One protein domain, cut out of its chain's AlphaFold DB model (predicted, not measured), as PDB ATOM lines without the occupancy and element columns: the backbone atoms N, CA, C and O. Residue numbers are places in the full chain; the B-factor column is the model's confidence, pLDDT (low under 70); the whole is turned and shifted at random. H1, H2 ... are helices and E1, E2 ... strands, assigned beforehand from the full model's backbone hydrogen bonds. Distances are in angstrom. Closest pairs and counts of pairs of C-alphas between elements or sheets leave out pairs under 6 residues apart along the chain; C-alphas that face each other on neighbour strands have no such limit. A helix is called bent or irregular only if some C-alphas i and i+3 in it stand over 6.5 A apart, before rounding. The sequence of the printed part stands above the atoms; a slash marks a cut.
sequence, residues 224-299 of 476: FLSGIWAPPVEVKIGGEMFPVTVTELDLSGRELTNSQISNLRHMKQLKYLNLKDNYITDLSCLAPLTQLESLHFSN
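AT A GLANCE: This is residues 224 to 299 of the 476 residues of the protein "Kinase domain protein" of Eubacterium sp. CAG:786 (UniProt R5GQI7). With little regular structure, the chain winds in stacked turns: short strands E3, E4 and E5 make one wall, H1 and residues 275 to 293 the opposite side; hairpin E1 E2 packs on H1 through E1, and residues 224 to 230 stick out. The printed part has 76 residues, 26 in named elements, ordered E1 E2 E3 H1 E4 E5, mixed class; sheets E3 E4 E5, parallel, and E1 E2, antiparallel. It is only just compact, close to loose: radius of gyration of the C-alphas 13.7 A, spans 51 by 25 by 18 A.

HOW THE PARTS SIT: In the hairpin of E1, residues 234 to 237, and E2, residues 240 to 243, N 235 and O 242 are 2.8 A apart, within hydrogen-bond range. E3, residues 248 to 250, H1, residues 258 to 266, and E4, residues 272 to 274, form a strand-helix-strand unit, parallel neighbours with a helix between, its crossover right-handed; N 249 and O 272 are 3.0 A apart. E5, residues 294 to 296, is parallel to E4, N 273 and O 294 3.0 A apart. H1 is irregular, C-alphas 260 and 263 being 7.5 A apart, with 1 of 5 O i to N i+4 and 4 of 6 O i to N i+3 pairs within range.

IN THESE COORDINATES: E1 begins at C-alpha 234 (261.712, 306.378, 236.227); E5 ends at C-alpha 296 (249.004, 287.884, 236.141). H1 is 14.6 A long from first to last C-alpha.

THE WHOLE: The printed part has no cut; the link E4 to E5 is long. Residues 224 to 232 and 238 to 239 have pLDDT under 70.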
ATOM      1  N   PHE A 224     254.229 330.353 238.197       35.31
ATOM      2  CA  PHE A 224     255.555 330.506 238.792       35.31
ATOM      3  C   PHE A 224     255.308 330.884 240.256       35.31
ATOM      4  O   PHE A 224     254.481 331.761 240.492       35.31
ATOM      5  N   LEU A 225     256.050 330.261 241.182       35.62
ATOM      6  CA  LEU A 225     256.078 330.467 242.647       35.62
ATOM      7  C   LEU A 225     255.337 329.403 243.483       35.62
ATOM      8  O   LEU A 225     254.298 329.688 244.059       35.62
ATOM      9  N   SER A 226     255.933 328.209 243.612       34.50
ATOM     10  CA  SER A 226     256.324 327.605 244.908       34.50
ATOM     11  C   SER A 226     256.647 326.108 244.757       34.50
ATOM     12  O   SER A 226     255.748 325.318 244.493       34.50
ATOM     13  N   GLY A 227     257.901 325.709 245.005       35.56
ATOM     14  CA  GLY A 227     258.246 324.321 245.350       35.56
ATOM     15  C   GLY A 227     258.771 323.432 244.213       35.56
ATOM     16  O   GLY A 227     258.015 322.941 243.391       35.56
ATOM     17  N   ILE A 228     260.093 323.227 244.214       38.41
ATOM     18  CA  ILE A 228     260.850 322.029 243.790       38.41
ATOM     19  C   ILE A 228     260.136 321.101 242.776       38.41
ATOM     20  O   ILE A 228     259.445 320.161 243.159       38.41
ATOM     21  N   TRP A 229     260.391 321.295 241.478       36.25
ATOM     22  CA  TRP A 229     260.073 320.301 240.444       36.25
ATOM     23  C   TRP A 229     261.221 319.285 240.366       36.25
ATOM     24  O   TRP A 229     262.245 319.545 239.735       36.25
ATOM     25  N   ALA A 230     261.076 318.131 241.018       40.88
ATOM     26  CA  ALA A 230     261.920 316.971 240.736       40.88
ATOM     27  C   ALA A 230     261.353 316.236 239.505       40.88
ATOM     28  O   ALA A 230     260.132 316.092 239.411       40.88
ATOM     29  N   PRO A 231     262.180 315.794 238.539       48.44
ATOM     30  CA  PRO A 231     261.688 314.956 237.450       48.44
ATOM     31  C   PRO A 231     261.065 313.665 238.019       48.44
ATOM     32  O   PRO A 231     261.538 313.181 239.053       48.44
ATOM     33  N   PRO A 232     260.013 313.113 237.383       58.91
ATOM     34  CA  PRO A 232     259.422 311.855 237.821       58.91
ATOM     35  C   PRO A 232     260.504 310.775 237.823       58.91
ATOM     36  O   PRO A 232     261.256 310.630 236.861       58.91
ATOM     37  N   VAL A 233     260.626 310.058 238.939       78.19
ATOM     38  CA  VAL A 233     261.574 308.948 239.052       78.19
ATOM     39  C   VAL A 233     261.108 307.851 238.101       78.19
ATOM     40  O   VAL A 233     259.976 307.380 238.205       78.19
ATOM     41  N   GLU A 234     261.974 307.453 237.179       76.69
ATOM     42  CA  GLU A 234     261.712 306.378 236.227       76.69
ATOM     43  C   GLU A 234     262.656 305.205 236.473       76.69
ATOM     44  O   GLU A 234     263.782 305.369 236.952       76.69
ATOM     45  N   VAL A 235     262.200 304.010 236.118       71.38
ATOM     46  CA  VAL A 235     262.972 302.775 236.199       71.38
ATOM     47  C   VAL A 235     262.937 302.024 234.882       71.38
ATOM     48  O   VAL A 235     261.945 302.056 234.160       71.38
ATOM     49  N   LYS A 236     264.032 301.329 234.571       73.62
ATOM     50  CA  LYS A 236     264.136 300.520 233.359       73.62
ATOM     51  C   LYS A 236     263.564 299.126 233.586       73.62
ATOM     52  O   LYS A 236     264.050 298.427 234.478       73.62
ATOM     53  N   ILE A 237     262.616 298.709 232.754       76.31
ATOM     54  CA  ILE A 237     262.051 297.354 232.722       76.31
ATOM     55  C   ILE A 237     262.049 296.869 231.275       76.31
ATOM     56  O   ILE A 237     261.604 297.582 230.382       76.31
ATOM     57  N   GLY A 238     262.616 295.691 231.006       60.94
ATOM     58  CA  GLY A 238     262.591 295.107 229.656       60.94
ATOM     59  C   GLY A 238     263.286 295.905 228.546       60.94
ATOM     60  O   GLY A 238     263.160 295.553 227.384       60.94
ATOM     61  N   GLY A 239     264.024 296.972 228.872       69.19
ATOM     62  CA  GLY A 239     264.594 297.884 227.870       69.19
ATOM     63  C   GLY A 239     263.956 299.272 227.856       69.19
ATOM     64  O   GLY A 239     264.611 300.219 227.423       69.19
ATOM     65  N   GLU A 240     262.749 299.405 228.399       72.31
ATOM     66  CA  GLU A 240     261.931 300.620 228.387       72.31
ATOM     67  C   GLU A 240     261.946 301.316 229.754       72.31
ATOM     68  O   GLU A 240     262.155 300.677 230.784       72.31
ATOM     69  N   MET A 241     261.764 302.639 229.766       76.50
ATOM     70  CA  MET A 241     261.694 303.436 230.994       76.50
ATOM     71  C   MET A 241     260.237 303.645 231.397       76.50
ATOM     72  O   MET A 241     259.425 304.067 230.576       76.50
ATOM     73  N   PHE A 242     259.928 303.391 232.666       80.31
ATOM     74  CA  PHE A 242     258.595 303.555 233.236       80.31
ATOM     75  C   PHE A 242     258.642 304.461 234.467       80.31
ATOM     76  O   PHE A 242     259.493 304.252 235.337       80.31
ATOM     77  N   PRO A 243     257.719 305.428 234.606       80.38
ATOM     78  CA  PRO A 243     257.568 306.181 235.845       80.38
ATOM     79  C   PRO A 243     257.192 305.260 237.009       80.38
ATOM     80  O   PRO A 243     256.272 304.452 236.893       80.38
ATOM     81  N   VAL A 244     257.829 305.418 238.173       82.12
ATOM     82  CA  VAL A 244     257.509 304.607 239.370       82.12
ATOM     83  C   VAL A 244     256.108 304.869 239.937       82.12
ATOM     84  O   VAL A 244     255.662 304.162 240.837       82.12
ATOM     85  N   THR A 245     255.434 305.906 239.434       86.25
ATOM     86  CA  THR A 245     254.073 306.314 239.803       86.25
ATOM     87  C   THR A 245     252.987 305.605 238.997       86.25
ATOM     88  O   THR A 245     251.811 305.870 239.221       86.25
ATOM     89  N   VAL A 246     253.350 304.766 238.024       89.56
ATOM     90  CA  VAL A 246     252.381 303.975 237.257       89.56
ATOM     91  C   VAL A 246     251.634 303.020 238.193       89.56
ATOM     92  O   VAL A 246     252.242 302.381 239.052       89.56
ATOM     93  N   THR A 247     250.317 302.930 238.007       95.25
ATOM     94  CA  THR A 247     249.417 302.060 238.780       95.25
ATOM     95  C   THR A 247     249.031 300.789 238.030       95.25
ATOM     96  O   THR A 247     248.644 299.809 238.656       95.25
ATOM     97  N   GLU A 248     249.157 300.780 236.707       97.12
ATOM     98  CA  GLU A 248     248.791 299.650 235.855       97.12
ATOM     99  C   GLU A 248     249.869 299.436 234.804       97.12
ATOM    100  O   GLU A 248     250.275 300.381 234.125       97.12
ATOM    101  N   LEU A 249     250.354 298.205 234.683       95.25
ATOM    102  CA  LEU A 249     251.456 297.906 233.787       95.25
ATOM    103  C   LEU A 249     251.279 296.545 233.115       95.25
ATOM    104  O   LEU A 249     251.200 295.518 233.786       95.25
ATOM    105  N   ASP A 250     251.275 296.553 231.780       96.06
ATOM    106  CA  ASP A 250     251.262 295.345 230.957       96.06
ATOM    107  C   ASP A 250     252.613 295.130 230.263       96.06
ATOM    108  O   ASP A 250     253.081 295.934 229.445       96.06
ATOM    109  N   LEU A 251     253.237 294.018 230.630       90.94
ATOM    110  CA  LEU A 251     254.521 293.537 230.153       90.94
ATOM    111  C   LEU A 251     254.414 292.122 229.566       90.94
ATOM    112  O   LEU A 251     255.423 291.421 229.479       90.94
ATOM    113  N   SER A 252     253.212 291.688 229.195       91.38
ATOM    114  CA  SER A 252     252.989 290.354 228.648       91.38
ATOM    115  C   SER A 252     253.608 290.162 227.262       91.38
ATOM    116  O   SER A 252     253.687 291.107 226.474       91.38
ATOM    117  N   GLY A 253     254.076 288.946 226.964       80.12
ATOM    118  CA  GLY A 253     254.566 288.582 225.628       80.12
ATOM    119  C   GLY A 253     255.856 289.292 225.213       80.12
ATOM    120  O   GLY A 253     256.069 289.539 224.027       80.12
ATOM    121  N   ARG A 254     256.694 289.693 226.176       84.88
ATOM    122  CA  ARG A 254     257.885 290.530 225.942       84.88
ATOM    123  C   ARG A 254     259.207 289.785 226.123       84.88
ATOM    124  O   ARG A 254     260.252 290.432 226.174       84.88
ATOM    125  N   GLU A 255     259.166 288.458 226.245       84.06
ATOM    126  CA  GLU A 255     260.352 287.605 226.420       84.06
ATOM    127  C   GLU A 255     261.215 288.016 227.634       84.06
ATOM    128  O   GLU A 255     262.440 287.889 227.649       84.06
ATOM    129  N   LEU A 256     260.577 288.561 228.674       71.38
ATOM    130  CA  LEU A 256     261.261 289.120 229.833       71.38
ATOM    131  C   LEU A 256     261.812 288.030 230.748       71.38
ATOM    132  O   LEU A 256     261.158 287.035 231.040       71.38
ATOM    133  N   THR A 257     263.003 288.287 231.281       81.19
ATOM    134  CA  THR A 257     263.669 287.484 232.313       81.19
ATOM    135  C   THR A 257     263.669 288.210 233.662       81.19
ATOM    136  O   THR A 257     263.413 289.415 233.751       81.19
ATOM    137  N   ASN A 258     264.057 287.514 234.733       80.06
ATOM    138  CA  ASN A 258     264.124 288.075 236.092       80.06
ATOM    139  C   ASN A 258     264.989 289.340 236.196       80.06
ATOM    140  O   ASN A 258     264.649 290.281 236.914       80.06
ATOM    141  N   SER A 259     266.089 289.399 235.439       74.25
ATOM    142  CA  SER A 259     266.982 290.564 235.428       74.25
ATOM    143  C   SER A 259     266.281 291.821 234.898       74.25
ATOM    144  O   SER A 259     266.430 292.911 235.463       74.25
ATOM    145  N   GLN A 260     265.453 291.653 233.864       76.38
ATOM    146  CA  GLN A 260     264.760 292.729 233.162       76.38
ATOM    147  C   GLN A 260     263.570 293.279 233.943       76.38
ATOM    148  O   GLN A 260     263.173 294.411 233.681       76.38
ATOM    149  N   ILE A 261     263.033 292.519 234.900       88.62
ATOM    150  CA  ILE A 261     261.909 292.939 235.749       88.62
ATOM    151  C   ILE A 261     262.339 293.365 237.158       88.62
ATOM    152  O   ILE A 261     261.529 293.885 237.919       88.62
ATOM    153  N   SER A 262     263.615 293.197 237.514       83.69
ATOM    154  CA  SER A 262     264.127 293.418 238.876       83.69
ATOM    155  C   SER A 262     263.839 294.812 239.453       83.69
ATOM    156  O   SER A 262     263.735 294.970 240.673       83.69
ATOM    157  N   ASN A 263     263.678 295.822 238.593       82.50
ATOM    158  CA  ASN A 263     263.356 297.188 238.993       82.50
ATOM    159  C   ASN A 263     261.869 297.426 239.309       82.50
ATOM    160  O   ASN A 263     261.554 298.477 239.874       82.50
ATOM    161  N   LEU A 264     260.971 296.465 239.045       90.56
ATOM    162  CA  LEU A 264     259.563 296.529 239.468       90.56
ATOM    163  C   LEU A 264     259.432 296.764 240.978       90.56
ATOM    164  O   LEU A 264     258.513 297.455 241.404       90.56
ATOM    165  N   ARG A 265     260.413 296.318 241.781       92.50
ATOM    166  CA  ARG A 265     260.522 296.567 243.235       92.50
ATOM    167  C   ARG A 265     260.380 298.038 243.655       92.50
ATOM    168  O   ARG A 265     260.127 298.330 244.825       92.50
ATOM    169  N   HIS A 266     260.606 298.973 242.732       87.31
ATOM    170  CA  HIS A 266     260.509 300.412 242.969       87.31
ATOM    171  C   HIS A 266     259.113 300.987 242.667       87.31
ATOM    172  O   HIS A 266     258.810 302.092 243.117       87.31
ATOM    173  N   MET A 267     258.248 300.249 241.967       92.62
ATOM    174  CA  MET A 267     256.926 300.690 241.509       92.62
ATOM    175  C   MET A 267     255.831 300.379 242.541       92.62
ATOM    176  O   MET A 267     254.878 299.650 242.289       92.62
ATOM    177  N   LYS A 268     255.975 300.935 243.748       94.00
ATOM    178  CA  LYS A 268     255.133 300.614 244.920       94.00
ATOM    179  C   LYS A 268     253.664 301.051 244.814       94.00
ATOM    180  O   LYS A 268     252.890 300.747 245.714       94.00
ATOM    181  N   GLN A 269     253.312 301.800 243.768       93.81
ATOM    182  CA  GLN A 269     251.945 302.254 243.488       93.81
ATOM    183  C   GLN A 269     251.208 301.333 242.505       93.81
ATOM    184  O   GLN A 269     250.046 301.592 242.200       93.81
ATOM    185  N   LEU A 270     251.867 300.280 241.997       96.88
ATOM    186  CA  LEU A 270     251.225 299.317 241.110       96.88
ATOM    187  C   LEU A 270     250.072 298.606 241.819       96.88
ATOM    188  O   LEU A 270     250.230 298.069 242.915       96.88
ATOM    189  N   LYS A 271     248.939 298.591 241.122       98.38
ATOM    190  CA  LYS A 271     247.700 297.889 241.446       98.38
ATOM    191  C   LYS A 271     247.433 296.757 240.461       98.38
ATOM    192  O   LYS A 271     246.992 295.699 240.885       98.38
ATOM    193  N   TYR A 272     247.747 296.959 239.181       98.62
ATOM    194  CA  TYR A 272     247.623 295.951 238.129       98.62
ATOM    195  C   TYR A 272     248.985 295.663 237.500       98.62
ATOM    196  O   TYR A 272     249.693 296.590 237.091       98.62
ATOM    197  N   LEU A 273     249.343 294.385 237.399       98.56
ATOM    198  CA  LEU A 273     250.569 293.947 236.744       98.56
ATOM    199  C   LEU A 273     250.332 292.677 235.923       98.56
ATOM    200  O   LEU A 273     250.039 291.616 236.476       98.56
ATOM    201  N   ASN A 274     250.534 292.780 234.611       98.31
ATOM    202  CA  ASN A 274     250.501 291.647 233.694       98.31
ATOM    203  C   ASN A 274     251.916 291.302 233.207       98.31
ATOM    204  O   ASN A 274     252.595 292.117 232.587       98.31
ATOM    205  N   LEU A 275     252.357 290.084 233.506       97.69
ATOM    206  CA  LEU A 275     253.647 289.485 233.164       97.69
ATOM    207  C   LEU A 275     253.473 288.168 232.389       97.69
ATOM    208  O   LEU A 275     254.433 287.400 232.289       97.69
ATOM    209  N   LYS A 276     252.274 287.883 231.859       94.25
ATOM    210  CA  LYS A 276     252.002 286.647 231.105       94.25
ATOM    211  C   LYS A 276     252.972 286.459 229.932       94.25
ATOM    212  O   LYS A 276     253.488 287.437 229.403       94.25
ATOM    213  N   ASP A 277     253.207 285.222 229.514       85.94
ATOM    214  CA  ASP A 277     253.963 284.909 228.288       85.94
ATOM    215  C   ASP A 277     255.387 285.500 228.290       85.94
ATOM    216  O   ASP A 277     255.778 286.287 227.425       85.94
ATOM    217  N   ASN A 278     256.166 285.159 229.315       83.38
ATOM    218  CA  ASN A 278     257.556 285.591 229.471       83.38
ATOM    219  C   ASN A 278     258.436 284.406 229.929       83.38
ATOM    220  O   ASN A 278     257.996 283.260 229.986       83.38
ATOM    221  N   TYR A 279     259.706 284.668 230.253       78.81
ATOM    222  CA  TYR A 279     260.675 283.662 230.707       78.81
ATOM    223  C   TYR A 279     261.080 283.884 232.171       78.81
ATOM    224  O   TYR A 279     262.253 283.793 232.544       78.81
ATOM    225  N   ILE A 280     260.110 284.235 233.016       86.62
ATOM    226  CA  ILE A 280     260.330 284.595 234.418       86.62
ATOM    227  C   ILE A 280     260.270 283.334 235.288       86.62
ATOM    228  O   ILE A 280     259.323 282.557 235.197       86.62
ATOM    229  N   THR A 281     261.251 283.148 236.177       88.06
ATOM    230  CA  THR A 281     261.246 282.035 237.154       88.06
ATOM    231  C   THR A 281     261.104 282.483 238.612       88.06
ATOM    232  O   THR A 281     260.606 281.741 239.449       88.06
ATOM    233  N   ASP A 282     261.547 283.700 238.931       92.06
ATOM    234  CA  ASP A 282     261.518 284.304 240.266       92.06
ATOM    235  C   ASP A 282     260.838 285.690 240.291       92.06
ATOM    236  O   ASP A 282     261.323 286.679 239.731       92.06
ATOM    237  N   LEU A 283     259.725 285.782 241.011       97.88
ATOM    238  CA  LEU A 283     258.974 287.022 241.208       97.88
ATOM    239  C   LEU A 283     259.241 287.680 242.571       97.88
ATOM    240  O   LEU A 283     258.549 288.627 242.940       97.88
ATOM    241  N   SER A 284     260.282 287.267 243.304       96.50
ATOM    242  CA  SER A 284     260.650 287.846 244.606       96.50
ATOM    243  C   SER A 284     260.831 289.371 244.585       96.50
ATOM    244  O   SER A 284     260.564 290.051 245.579       96.50
ATOM    245  N   CYS A 285     261.204 289.946 243.434       93.19
ATOM    246  CA  CYS A 285     261.294 291.395 243.244       93.19
ATOM    247  C   CYS A 285     259.953 292.135 243.433       93.19
ATOM    248  O   CYS A 285     259.968 293.338 243.695       93.19
ATOM    249  N   LEU A 286     258.818 291.431 243.356       98.38
ATOM    250  CA  LEU A 286     257.480 291.977 243.580       98.38
ATOM    251  C   LEU A 286     257.093 292.055 245.067       98.38
ATOM    252  O   LEU A 286     256.098 292.693 245.394       98.38
ATOM    253  N   ALA A 287     257.866 291.468 245.988       97.94
ATOM    254  CA  ALA A 287     257.546 291.472 247.423       97.94
ATOM    255  C   ALA A 287     257.242 292.870 248.024       97.94
ATOM    256  O   ALA A 287     256.389 292.961 248.910       97.94
ATOM    257  N   PRO A 288     257.877 293.980 247.582       97.12
ATOM    258  CA  PRO A 288     257.556 295.320 248.083       97.12
ATOM    259  C   PRO A 288     256.248 295.931 247.548       97.12
ATOM    260  O   PRO A 288     255.867 297.006 248.015       97.12
ATOM    261  N   LEU A 289     255.594 295.321 246.555       97.75
ATOM    262  CA  LEU A 289     254.426 295.867 245.850       97.75
ATOM    263  C   LEU A 289     253.140 295.462 246.581       97.75
ATOM    264  O   LEU A 289     252.277 294.766 246.058       97.75
ATOM    265  N   THR A 290     253.015 295.898 247.832       97.50
ATOM    266  CA  THR A 290     251.919 295.496 248.730       97.50
ATOM    267  C   THR A 290     250.553 296.078 248.348       97.50
ATOM    268  O   THR A 290     249.560 295.747 248.985       97.50
ATOM    269  N   GLN A 291     250.497 296.967 247.348       97.56
ATOM    270  CA  GLN A 291     249.263 297.572 246.830       97.56
ATOM    271  C   GLN A 291     248.695 296.844 245.603       97.56
ATOM    272  O   GLN A 291     247.701 297.310 245.052       97.56
ATOM    273  N   LEU A 292     249.307 295.735 245.168       98.44
ATOM    274  CA  LEU A 292     248.790 294.958 244.045       98.44
ATOM    275  C   LEU A 292     247.396 294.404 244.359       98.44
ATOM    276  O   LEU A 292     247.180 293.747 245.377       98.44
ATOM    277  N   GLU A 293     246.478 294.675 243.439       98.69
ATOM    278  CA  GLU A 293     245.092 294.214 243.430       98.69
ATOM    279  C   GLU A 293     244.901 293.126 242.358       98.69
ATOM    280  O   GLU A 293     244.120 292.203 242.563       98.69
ATOM    281  N   SER A 294     245.654 293.173 241.255       98.75
ATOM    282  CA  SER A 294     245.601 292.188 240.172       98.75
ATOM    283  C   SER A 294     247.004 291.844 239.669       98.75
ATOM    284  O   SER A 294     247.802 292.730 239.338       98.75
ATOM    285  N   LEU A 295     247.327 290.548 239.665       98.75
ATOM    286  CA  LEU A 295     248.634 290.028 239.269       98.75
ATOM    287  C   LEU A 295     248.481 288.830 238.332       98.75
ATOM    288  O   LEU A 295     247.957 287.780 238.705       98.75
ATOM    289  N   HIS A 296     249.022 288.955 237.126       98.62
ATOM    290  CA  HIS A 296     249.004 287.884 236.141       98.62
ATOM    291  C   HIS A 296     250.415 287.520 235.697       98.62
ATOM    292  O   HIS A 296     251.183 288.393 235.309       98.62
ATOM    293  N   PHE A 297     250.757 286.238 235.725       98.25
ATOM    294  CA  PHE A 297     252.066 285.731 235.307       98.25
ATOM    295  C   PHE A 297     251.988 284.324 234.701       98.25
ATOM    296  O   PHE A 297     252.977 283.594 234.711       98.25
ATOM    297  N   SER A 298     250.831 283.945 234.153       95.62
ATOM    298  CA  SER A 298     250.658 282.700 233.392       95.62
ATOM    299  C   SER A 298     251.707 282.530 232.287       95.62
ATOM    300  O   SER A 298     252.263 283.519 231.806       95.62
ATOM    301  N   ASN A 299     251.958 281.295 231.853       87.94
ATOM    302  CA  ASN A 299     252.955 280.967 230.825       87.94
ATOM    303  C   ASN A 299     254.354 281.501 231.188       87.94
ATOM    304  O   ASN A 299     255.012 282.192 230.410       87.94
TER     305      ASN A 299